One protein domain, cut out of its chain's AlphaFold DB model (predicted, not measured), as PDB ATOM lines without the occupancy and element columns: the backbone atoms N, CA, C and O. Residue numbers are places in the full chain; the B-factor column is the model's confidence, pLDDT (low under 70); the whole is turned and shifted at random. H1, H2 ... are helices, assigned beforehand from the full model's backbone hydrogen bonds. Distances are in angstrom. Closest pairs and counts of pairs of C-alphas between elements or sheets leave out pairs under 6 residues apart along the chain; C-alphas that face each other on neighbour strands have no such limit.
ATOM      1  N   GLU A  33       4.925 -41.784 -24.482       77.75
ATOM      2  CA  GLU A  33       4.078 -40.928 -25.317       77.75
ATOM      3  C   GLU A  33       2.589 -41.272 -25.156       77.75
ATOM      4  O   GLU A  33       1.767 -40.369 -24.981       77.75
ATOM      5  N   GLU A  34       2.233 -42.559 -25.130       76.81
ATOM      6  CA  GLU A  34       0.846 -42.985 -24.913       76.81
ATOM      7  C   GLU A  34       0.345 -42.654 -23.503       76.81
ATOM      8  O   GLU A  34      -0.772 -42.157 -23.348       76.81
ATOM      9  N   VAL A  35       1.173 -42.832 -22.470       75.06
ATOM     10  CA  VAL A  35       0.830 -42.435 -21.094       75.06
ATOM     11  C   VAL A  35       0.600 -40.924 -21.010       75.06
ATOM     12  O   VAL A  35      -0.396 -40.475 -20.435       75.06
ATOM     13  N   ALA A  36       1.465 -40.117 -21.630       78.38
ATOM     14  CA  ALA A  36       1.294 -38.665 -21.684       78.38
ATOM     15  C   ALA A  36       0.026 -38.250 -22.459       78.38
ATOM     16  O   ALA A  36      -0.689 -37.331 -22.048       78.38
ATOM     17  N   ASN A  37      -0.287 -38.942 -23.557       83.62
ATOM     18  CA  ASN A  37      -1.493 -38.726 -24.355       83.62
ATOM     19  C   ASN A  37      -2.769 -39.045 -23.563       83.62
ATOM     20  O   ASN A  37      -3.723 -38.263 -23.584       83.62
ATOM     21  N   ILE A  38      -2.780 -40.164 -22.834       78.81
ATOM     22  CA  ILE A  38      -3.883 -40.545 -21.946       78.81
ATOM     23  C   ILE A  38      -4.065 -39.470 -20.877       78.81
ATOM     24  O   ILE A  38      -5.155 -38.913 -20.772       78.81
ATOM     25  N   LYS A  39      -2.995 -39.074 -20.179       79.06
ATOM     26  CA  LYS A  39      -3.054 -38.009 -19.168       79.06
ATOM     27  C   LYS A  39      -3.668 -36.712 -19.711       79.06
ATOM     28  O   LYS A  39      -4.582 -36.160 -19.106       79.06
ATOM     29  N   ARG A  40      -3.239 -36.252 -20.889       87.25
ATOM     30  CA  ARG A  40      -3.782 -35.036 -21.519       87.25
ATOM     31  C   ARG A  40      -5.277 -35.148 -21.846       87.25
ATOM     32  O   ARG A  40      -6.027 -34.176 -21.710       87.25
ATOM     33  N   LYS A  41      -5.724 -36.315 -22.319       86.56
ATOM     34  CA  LYS A  41      -7.150 -36.572 -22.588       86.56
ATOM     35  C   LYS A  41      -7.962 -36.515 -21.295       86.56
ATOM     36  O   LYS A  41      -9.017 -35.887 -21.284       86.56
ATOM     37  N   LEU A  42      -7.440 -37.092 -20.216       80.50
ATOM     38  CA  LEU A  42      -8.066 -37.067 -18.895       80.50
ATOM     39  C   LEU A  42      -8.197 -35.638 -18.345       80.50
ATOM     40  O   LEU A  42      -9.281 -35.245 -17.921       80.50
ATOM     41  N   GLU A  43      -7.151 -34.814 -18.463       84.19
ATOM     42  CA  GLU A  43      -7.198 -33.386 -18.094       84.19
ATOM     43  C   GLU A  43      -8.259 -32.612 -18.899       84.19
ATOM     44  O   GLU A  43      -8.972 -31.756 -18.369       84.19
ATOM     45  N   THR A  44      -8.406 -32.933 -20.189       88.94
ATOM     46  CA  THR A  44      -9.434 -32.323 -21.049       88.94
ATOM     47  C   THR A  44     -10.838 -32.694 -20.576       88.94
ATOM     48  O   THR A  44     -11.700 -31.821 -20.472       88.94
ATOM     49  N   ILE A  45     -11.064 -33.971 -20.254       84.38
ATOM     50  CA  ILE A  45     -12.339 -34.462 -19.714       84.38
ATOM     51  C   ILE A  45     -12.657 -33.748 -18.396       84.38
ATOM     52  O   ILE A  45     -13.751 -33.211 -18.249       84.38
ATOM     53  N   GLN A  46     -11.689 -33.646 -17.483       81.62
ATOM     54  CA  GLN A  46     -11.868 -32.953 -16.207       81.62
ATOM     55  C   GLN A  46     -12.273 -31.481 -16.394       81.62
ATOM     56  O   GLN A  46     -13.174 -30.992 -15.714       81.62
ATOM     57  N   SER A  47     -11.656 -30.782 -17.352       86.25
ATOM     58  CA  SER A  47     -11.999 -29.391 -17.675       86.25
ATOM     59  C   SER A  47     -13.436 -29.243 -18.195       86.25
ATOM     60  O   SER A  47     -14.176 -28.368 -17.742       86.25
ATOM     61  N   VAL A  48     -13.866 -30.133 -19.099       88.62
ATOM     62  CA  VAL A  48     -15.242 -30.145 -19.632       88.62
ATOM     63  C   VAL A  48     -16.261 -30.424 -18.528       88.62
ATOM     64  O   VAL A  48     -17.299 -29.767 -18.476       88.62
ATOM     65  N   LEU A  49     -15.960 -31.354 -17.622       85.88
ATOM     66  CA  LEU A  49     -16.832 -31.668 -16.491       85.88
ATOM     67  C   LEU A  49     -16.961 -30.496 -15.530       85.88
ATOM     68  O   LEU A  49     -18.066 -30.209 -15.070       85.88
ATOM     69  N   HIS A  50     -15.863 -29.777 -15.292       86.00
ATOM     70  CA  HIS A  50     -15.902 -28.603 -14.437       86.00
ATOM     71  C   HIS A  50     -16.772 -27.477 -15.028       86.00
ATOM     72  O   HIS A  50     -17.560 -26.847 -14.318       86.00
ATOM     73  N   ASP A  51     -16.681 -27.229 -16.339       89.38
ATOM     74  CA  ASP A  51     -17.584 -26.284 -17.013       89.38
ATOM     75  C   ASP A  51     -19.047 -26.753 -16.956       89.38
ATOM     76  O   ASP A  51     -19.954 -25.970 -16.651       89.38
ATOM     77  N   ALA A  52     -19.281 -28.046 -17.190       88.56
ATOM     78  CA  ALA A  52     -20.614 -28.633 -17.177       88.56
ATOM     79  C   ALA A  52     -21.286 -28.515 -15.798       88.56
ATOM     80  O   ALA A  52     -22.439 -28.085 -15.718       88.56
ATOM     81  N   GLU A  53     -20.596 -28.823 -14.695       85.88
ATOM     82  CA  GLU A  53     -21.180 -28.729 -13.347       85.88
ATOM     83  C   GLU A  53     -21.526 -27.273 -12.986       85.88
ATOM     84  O   GLU A  53     -22.593 -27.005 -12.431       85.88
ATOM     85  N   ARG A  54     -20.708 -26.293 -13.404       89.12
ATOM     86  CA  ARG A  54     -21.039 -24.860 -13.251       89.12
ATOM     87  C   ARG A  54     -22.313 -24.465 -14.005       89.12
ATOM     88  O   ARG A  54     -23.027 -23.552 -13.581       89.12
ATOM     89  N   ARG A  55     -22.604 -25.134 -15.124       90.25
ATOM     90  CA  ARG A  55     -23.780 -24.889 -15.975       90.25
ATOM     91  C   ARG A  55     -25.002 -25.716 -15.570       90.25
ATOM     92  O   ARG A  55     -26.117 -25.310 -15.903       90.25
ATOM     93  N   ARG A  56     -24.831 -26.781 -14.773       86.81
ATOM     94  CA  ARG A  56     -25.888 -27.692 -14.280       86.81
ATOM     95  C   ARG A  56     -27.126 -26.963 -13.756       86.81
ATOM     96  O   ARG A  56     -28.248 -27.337 -14.071       86.81
ATOM     97  N   GLN A  57     -26.942 -25.888 -12.990       83.81
ATOM     98  CA  GLN A  57     -28.060 -25.154 -12.376       83.81
ATOM     99  C   GLN A  57     -28.864 -24.300 -13.369       83.81
ATOM    100  O   GLN A  57     -30.007 -23.941 -13.090       83.81
ATOM    101  N   LYS A  58     -28.270 -23.941 -14.511       89.00
ATOM    102  CA  LYS A  58     -28.847 -23.009 -15.495       89.00
ATOM    103  C   LYS A  58     -29.354 -23.726 -16.743       89.00
ATOM    104  O   LYS A  58     -30.307 -23.267 -17.369       89.00
ATOM    105  N   GLU A  59     -28.743 -24.851 -17.092       93.38
ATOM    106  CA  GLU A  59     -29.007 -25.582 -18.324       93.38
ATOM    107  C   GLU A  59     -29.497 -26.997 -18.014       93.38
ATOM    108  O   GLU A  59     -28.715 -27.911 -17.765       93.38
ATOM    109  N   LYS A  60     -30.821 -27.199 -18.087       90.62
ATOM    110  CA  LYS A  60     -31.446 -28.517 -17.878       90.62
ATOM    111  C   LYS A  60     -30.843 -29.644 -18.736       90.62
ATOM    112  O   LYS A  60     -30.695 -30.738 -18.203       90.62
ATOM    113  N   PRO A  61     -30.474 -29.428 -20.019       92.38
ATOM    114  CA  PRO A  61     -29.819 -30.472 -20.808       92.38
ATOM    115  C   PRO A  61     -28.462 -30.894 -20.234       92.38
ATOM    116  O   PRO A  61     -28.160 -32.081 -20.209       92.38
ATOM    117  N   VAL A  62     -27.675 -29.939 -19.724       91.12
ATOM    118  CA  VAL A  62     -26.379 -30.214 -19.084       91.12
ATOM    119  C   VAL A  62     -26.581 -30.966 -17.772       91.12
ATOM    120  O   VAL A  62     -25.848 -31.905 -17.489       91.12
ATOM    121  N   ALA A  63     -27.609 -30.606 -16.999       87.94
ATOM    122  CA  ALA A  63     -27.947 -31.328 -15.778       87.94
ATOM    123  C   ALA A  63     -28.305 -32.792 -16.036       87.94
ATOM    124  O   ALA A  63     -27.777 -33.660 -15.352       87.94
ATOM    125  N   LYS A  64     -29.140 -33.055 -17.049       91.75
ATOM    126  CA  LYS A  64     -29.519 -34.418 -17.438       91.75
ATOM    127  C   LYS A  64     -28.313 -35.231 -17.907       91.75
ATOM    128  O   LYS A  64     -28.160 -36.373 -17.507       91.75
ATOM    129  N   TRP A  65     -27.446 -34.628 -18.720       92.19
ATOM    130  CA  TRP A  65     -26.229 -35.289 -19.189       92.19
ATOM    131  C   TRP A  65     -25.266 -35.634 -18.042       92.19
ATOM    132  O   TRP A  65     -24.681 -36.709 -18.043       92.19
ATOM    133  N   LEU A  66     -25.123 -34.755 -17.043       88.62
ATOM    134  CA  LEU A  66     -24.310 -35.039 -15.855       88.62
ATOM    135  C   LEU A  66     -24.918 -36.125 -14.961       88.62
ATOM    136  O   LEU A  66     -24.166 -36.893 -14.380       88.62
ATOM    137  N   GLU A  67     -26.244 -36.192 -14.851       88.56
ATOM    138  CA  GLU A  67     -26.940 -37.282 -14.148       88.56
ATOM    139  C   GLU A  67     -26.687 -38.631 -14.831       88.56
ATOM    140  O   GLU A  67     -26.256 -39.576 -14.184       88.56
ATOM    141  N   GLU A  68     -26.850 -38.693 -16.156       89.12
ATOM    142  CA  GLU A  68     -26.555 -39.902 -16.936       89.12
ATOM    143  C   GLU A  68     -25.075 -40.300 -16.826       89.12
ATOM    144  O   GLU A  68     -24.743 -41.482 -16.787       89.12
ATOM    145  N   LEU A  69     -24.171 -39.320 -16.750       88.38
ATOM    146  CA  LEU A  69     -22.755 -39.586 -16.530       88.38
ATOM    147  C   LEU A  69     -22.478 -40.134 -15.121       88.38
ATOM    148  O   LEU A  69     -21.653 -41.034 -14.993       88.38
ATOM    149  N   GLU A  70     -23.142 -39.613 -14.083       84.69
ATOM    150  CA  GLU A  70     -23.052 -40.154 -12.718       84.69
ATOM    151  C   GLU A  70     -23.469 -41.636 -12.711       84.69
ATOM    152  O   GLU A  70     -22.722 -42.469 -12.200       84.69
ATOM    153  N   ASP A  71     -24.578 -41.988 -13.363       86.19
ATOM    154  CA  ASP A  71     -25.040 -43.379 -13.468       86.19
ATOM    155  C   ASP A  71     -24.006 -44.284 -14.161       86.19
ATOM    156  O   ASP A  71     -23.641 -45.338 -13.636       86.19
ATOM    157  N   ILE A  72     -23.451 -43.838 -15.294       86.62
ATOM    158  CA  ILE A  72     -22.410 -44.581 -16.023       86.62
ATOM    159  C   ILE A  72     -21.164 -44.783 -15.152       86.62
ATOM    160  O   ILE A  72     -20.550 -45.847 -15.207       86.62
ATOM    161  N   THR A  73     -20.772 -43.799 -14.331       81.38
ATOM    162  CA  THR A  73     -19.600 -43.968 -13.458       81.38
ATOM    163  C   THR A  73     -19.778 -45.064 -12.415       81.38
ATOM    164  O   THR A  73     -18.803 -45.748 -12.120       81.38
ATOM    165  N   TYR A  74     -20.993 -45.280 -11.903       81.75
ATOM    166  CA  TYR A  74     -21.258 -46.393 -10.988       81.75
ATOM    167  C   TYR A  74     -21.152 -47.745 -11.697       81.75
ATOM    168  O   TYR A  74     -20.510 -48.653 -11.179       81.75
ATOM    169  N   GLU A  75     -21.693 -47.863 -12.915       85.31
ATOM    170  CA  GLU A  75     -21.537 -49.083 -13.720       85.31
ATOM    171  C   GLU A  75     -20.060 -49.373 -14.039       85.31
ATOM    172  O   GLU A  75     -19.637 -50.529 -14.076       85.31
ATOM    173  N   MET A  76     -19.254 -48.330 -14.260       83.44
ATOM    174  CA  MET A  76     -17.819 -48.472 -14.512       83.44
ATOM    175  C   MET A  76     -17.039 -48.914 -13.267       83.44
ATOM    176  O   MET A  76     -16.152 -49.752 -13.417       83.44
ATOM    177  N   ASP A  77     -17.365 -48.399 -12.075       80.56
ATOM    178  CA  ASP A  77     -16.762 -48.829 -10.795       80.56
ATOM    179  C   ASP A  77     -16.974 -50.343 -10.595       80.56
ATOM    180  O   ASP A  77     -16.016 -51.091 -10.410       80.56
ATOM    181  N   ASP A  78     -18.213 -50.820 -10.782       85.19
ATOM    182  CA  ASP A  78     -18.571 -52.242 -10.657       85.19
ATOM    183  C   ASP A  78     -17.789 -53.135 -11.643       85.19
ATOM    184  O   ASP A  78     -17.336 -54.237 -11.306       85.19
ATOM    185  N   VAL A  79     -17.617 -52.671 -12.887       85.38
ATOM    186  CA  VAL A  79     -16.863 -53.399 -13.920       85.38
ATOM    187  C   VAL A  79     -15.364 -53.423 -13.608       85.38
ATOM    188  O   VAL A  79     -14.713 -54.449 -13.836       85.38
ATOM    189  N   LEU A  80     -14.805 -52.323 -13.096       80.44
ATOM    190  CA  LEU A  80     -13.396 -52.232 -12.703       80.44
ATOM    191  C   LEU A  80     -13.086 -53.134 -11.508       80.44
ATOM    192  O   LEU A  80     -12.088 -53.859 -11.541       80.44
ATOM    193  N   ASP A  81     -13.979 -53.191 -10.525       81.50
ATOM    194  CA  ASP A  81     -13.887 -54.123  -9.405       81.50
ATOM    195  C   ASP A  81     -13.909 -55.584  -9.881       81.50
ATOM    196  O   ASP A  81     -13.050 -56.390  -9.499       81.50
ATOM    197  N   GLU A  82     -14.837 -55.949 -10.776       84.00
ATOM    198  CA  GLU A  82     -14.889 -57.305 -11.339       84.00
ATOM    199  C   GLU A  82     -13.603 -57.646 -12.112       84.00
ATOM    200  O   GLU A  82     -13.083 -58.770 -12.036       84.00
ATOM    201  N   TRP A  83     -13.063 -56.674 -12.848       79.25
ATOM    202  CA  TRP A  83     -11.811 -56.813 -13.577       79.25
ATOM    203  C   TRP A  83     -10.630 -57.034 -12.625       79.25
ATOM    204  O   TRP A  83      -9.859 -57.985 -12.810       79.25
ATOM    205  N   ASN A  84     -10.499 -56.207 -11.588       73.06
ATOM    206  CA  ASN A  84      -9.452 -56.320 -10.573       73.06
ATOM    207  C   ASN A  84      -9.509 -57.680  -9.867       73.06
ATOM    208  O   ASN A  84      -8.480 -58.346  -9.732       73.06
ATOM    209  N   ILE A  85     -10.706 -58.164  -9.521       76.88
ATOM    210  CA  ILE A  85     -10.904 -59.505  -8.949       76.88
ATOM    211  C   ILE A  85     -10.448 -60.604  -9.920       76.88
ATOM    212  O   ILE A  85      -9.834 -61.588  -9.497       76.88
ATOM    213  N   LYS A  86     -10.742 -60.480 -11.221       75.69
ATOM    214  CA  LYS A  86     -10.345 -61.474 -12.236       75.69
ATOM    215  C   LYS A  86      -8.832 -61.514 -12.455       75.69
ATOM    216  O   LYS A  86      -8.296 -62.612 -12.612       75.69
TER     217      LYS A  86
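Overview. This is residues 33 to 86 of the 101 residues of the protein "putative disease resistance protein RGA1" of Coffea arabica (UniProt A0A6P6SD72). Two long helices, H1 and then H2, make an open V, a helical hairpin whose arms meet near the tight turn between them and spread apart toward the two ends of the printed part. The free arms are residues 33 to 48 of H1 and 70 to 86 of H2. The printed part has 54 residues with two named helices and no named strand, and its class is all helix. It is loose, with a radius of gyration of the C-alphas of 14.3 A, and flat, spanning 42 by 29 by 11 A.

Along the chain. H1, residues 33 to 56, begins at C-alpha 33 (4.078, -40.928, -25.317) and is 34.6 A long from first to last C-alpha. H2, residues 60 to 86, is 39.5 A long and ends at C-alpha 86 (-10.345, -61.474, -12.236).

Arrangement. H1 touches H2 with residues 52 to 56 alone, and H2 touches H1 with residues 62 to 66 alone. Their closest C-alphas, those of Arg 56 and Ala 63, are 4.4 A apart. The helices run opposite ways at a steep tilt of 39 degrees. In H1 and H2 every O i to N i+4 pair is within hydrogen-bond range.

Size, cuts and confidence. The two C-alphas farthest apart, those of Lys 58 and Lys 86, are 42.8 A apart. The printed part has no cut, and no printed residue is under 70 in pLDDT.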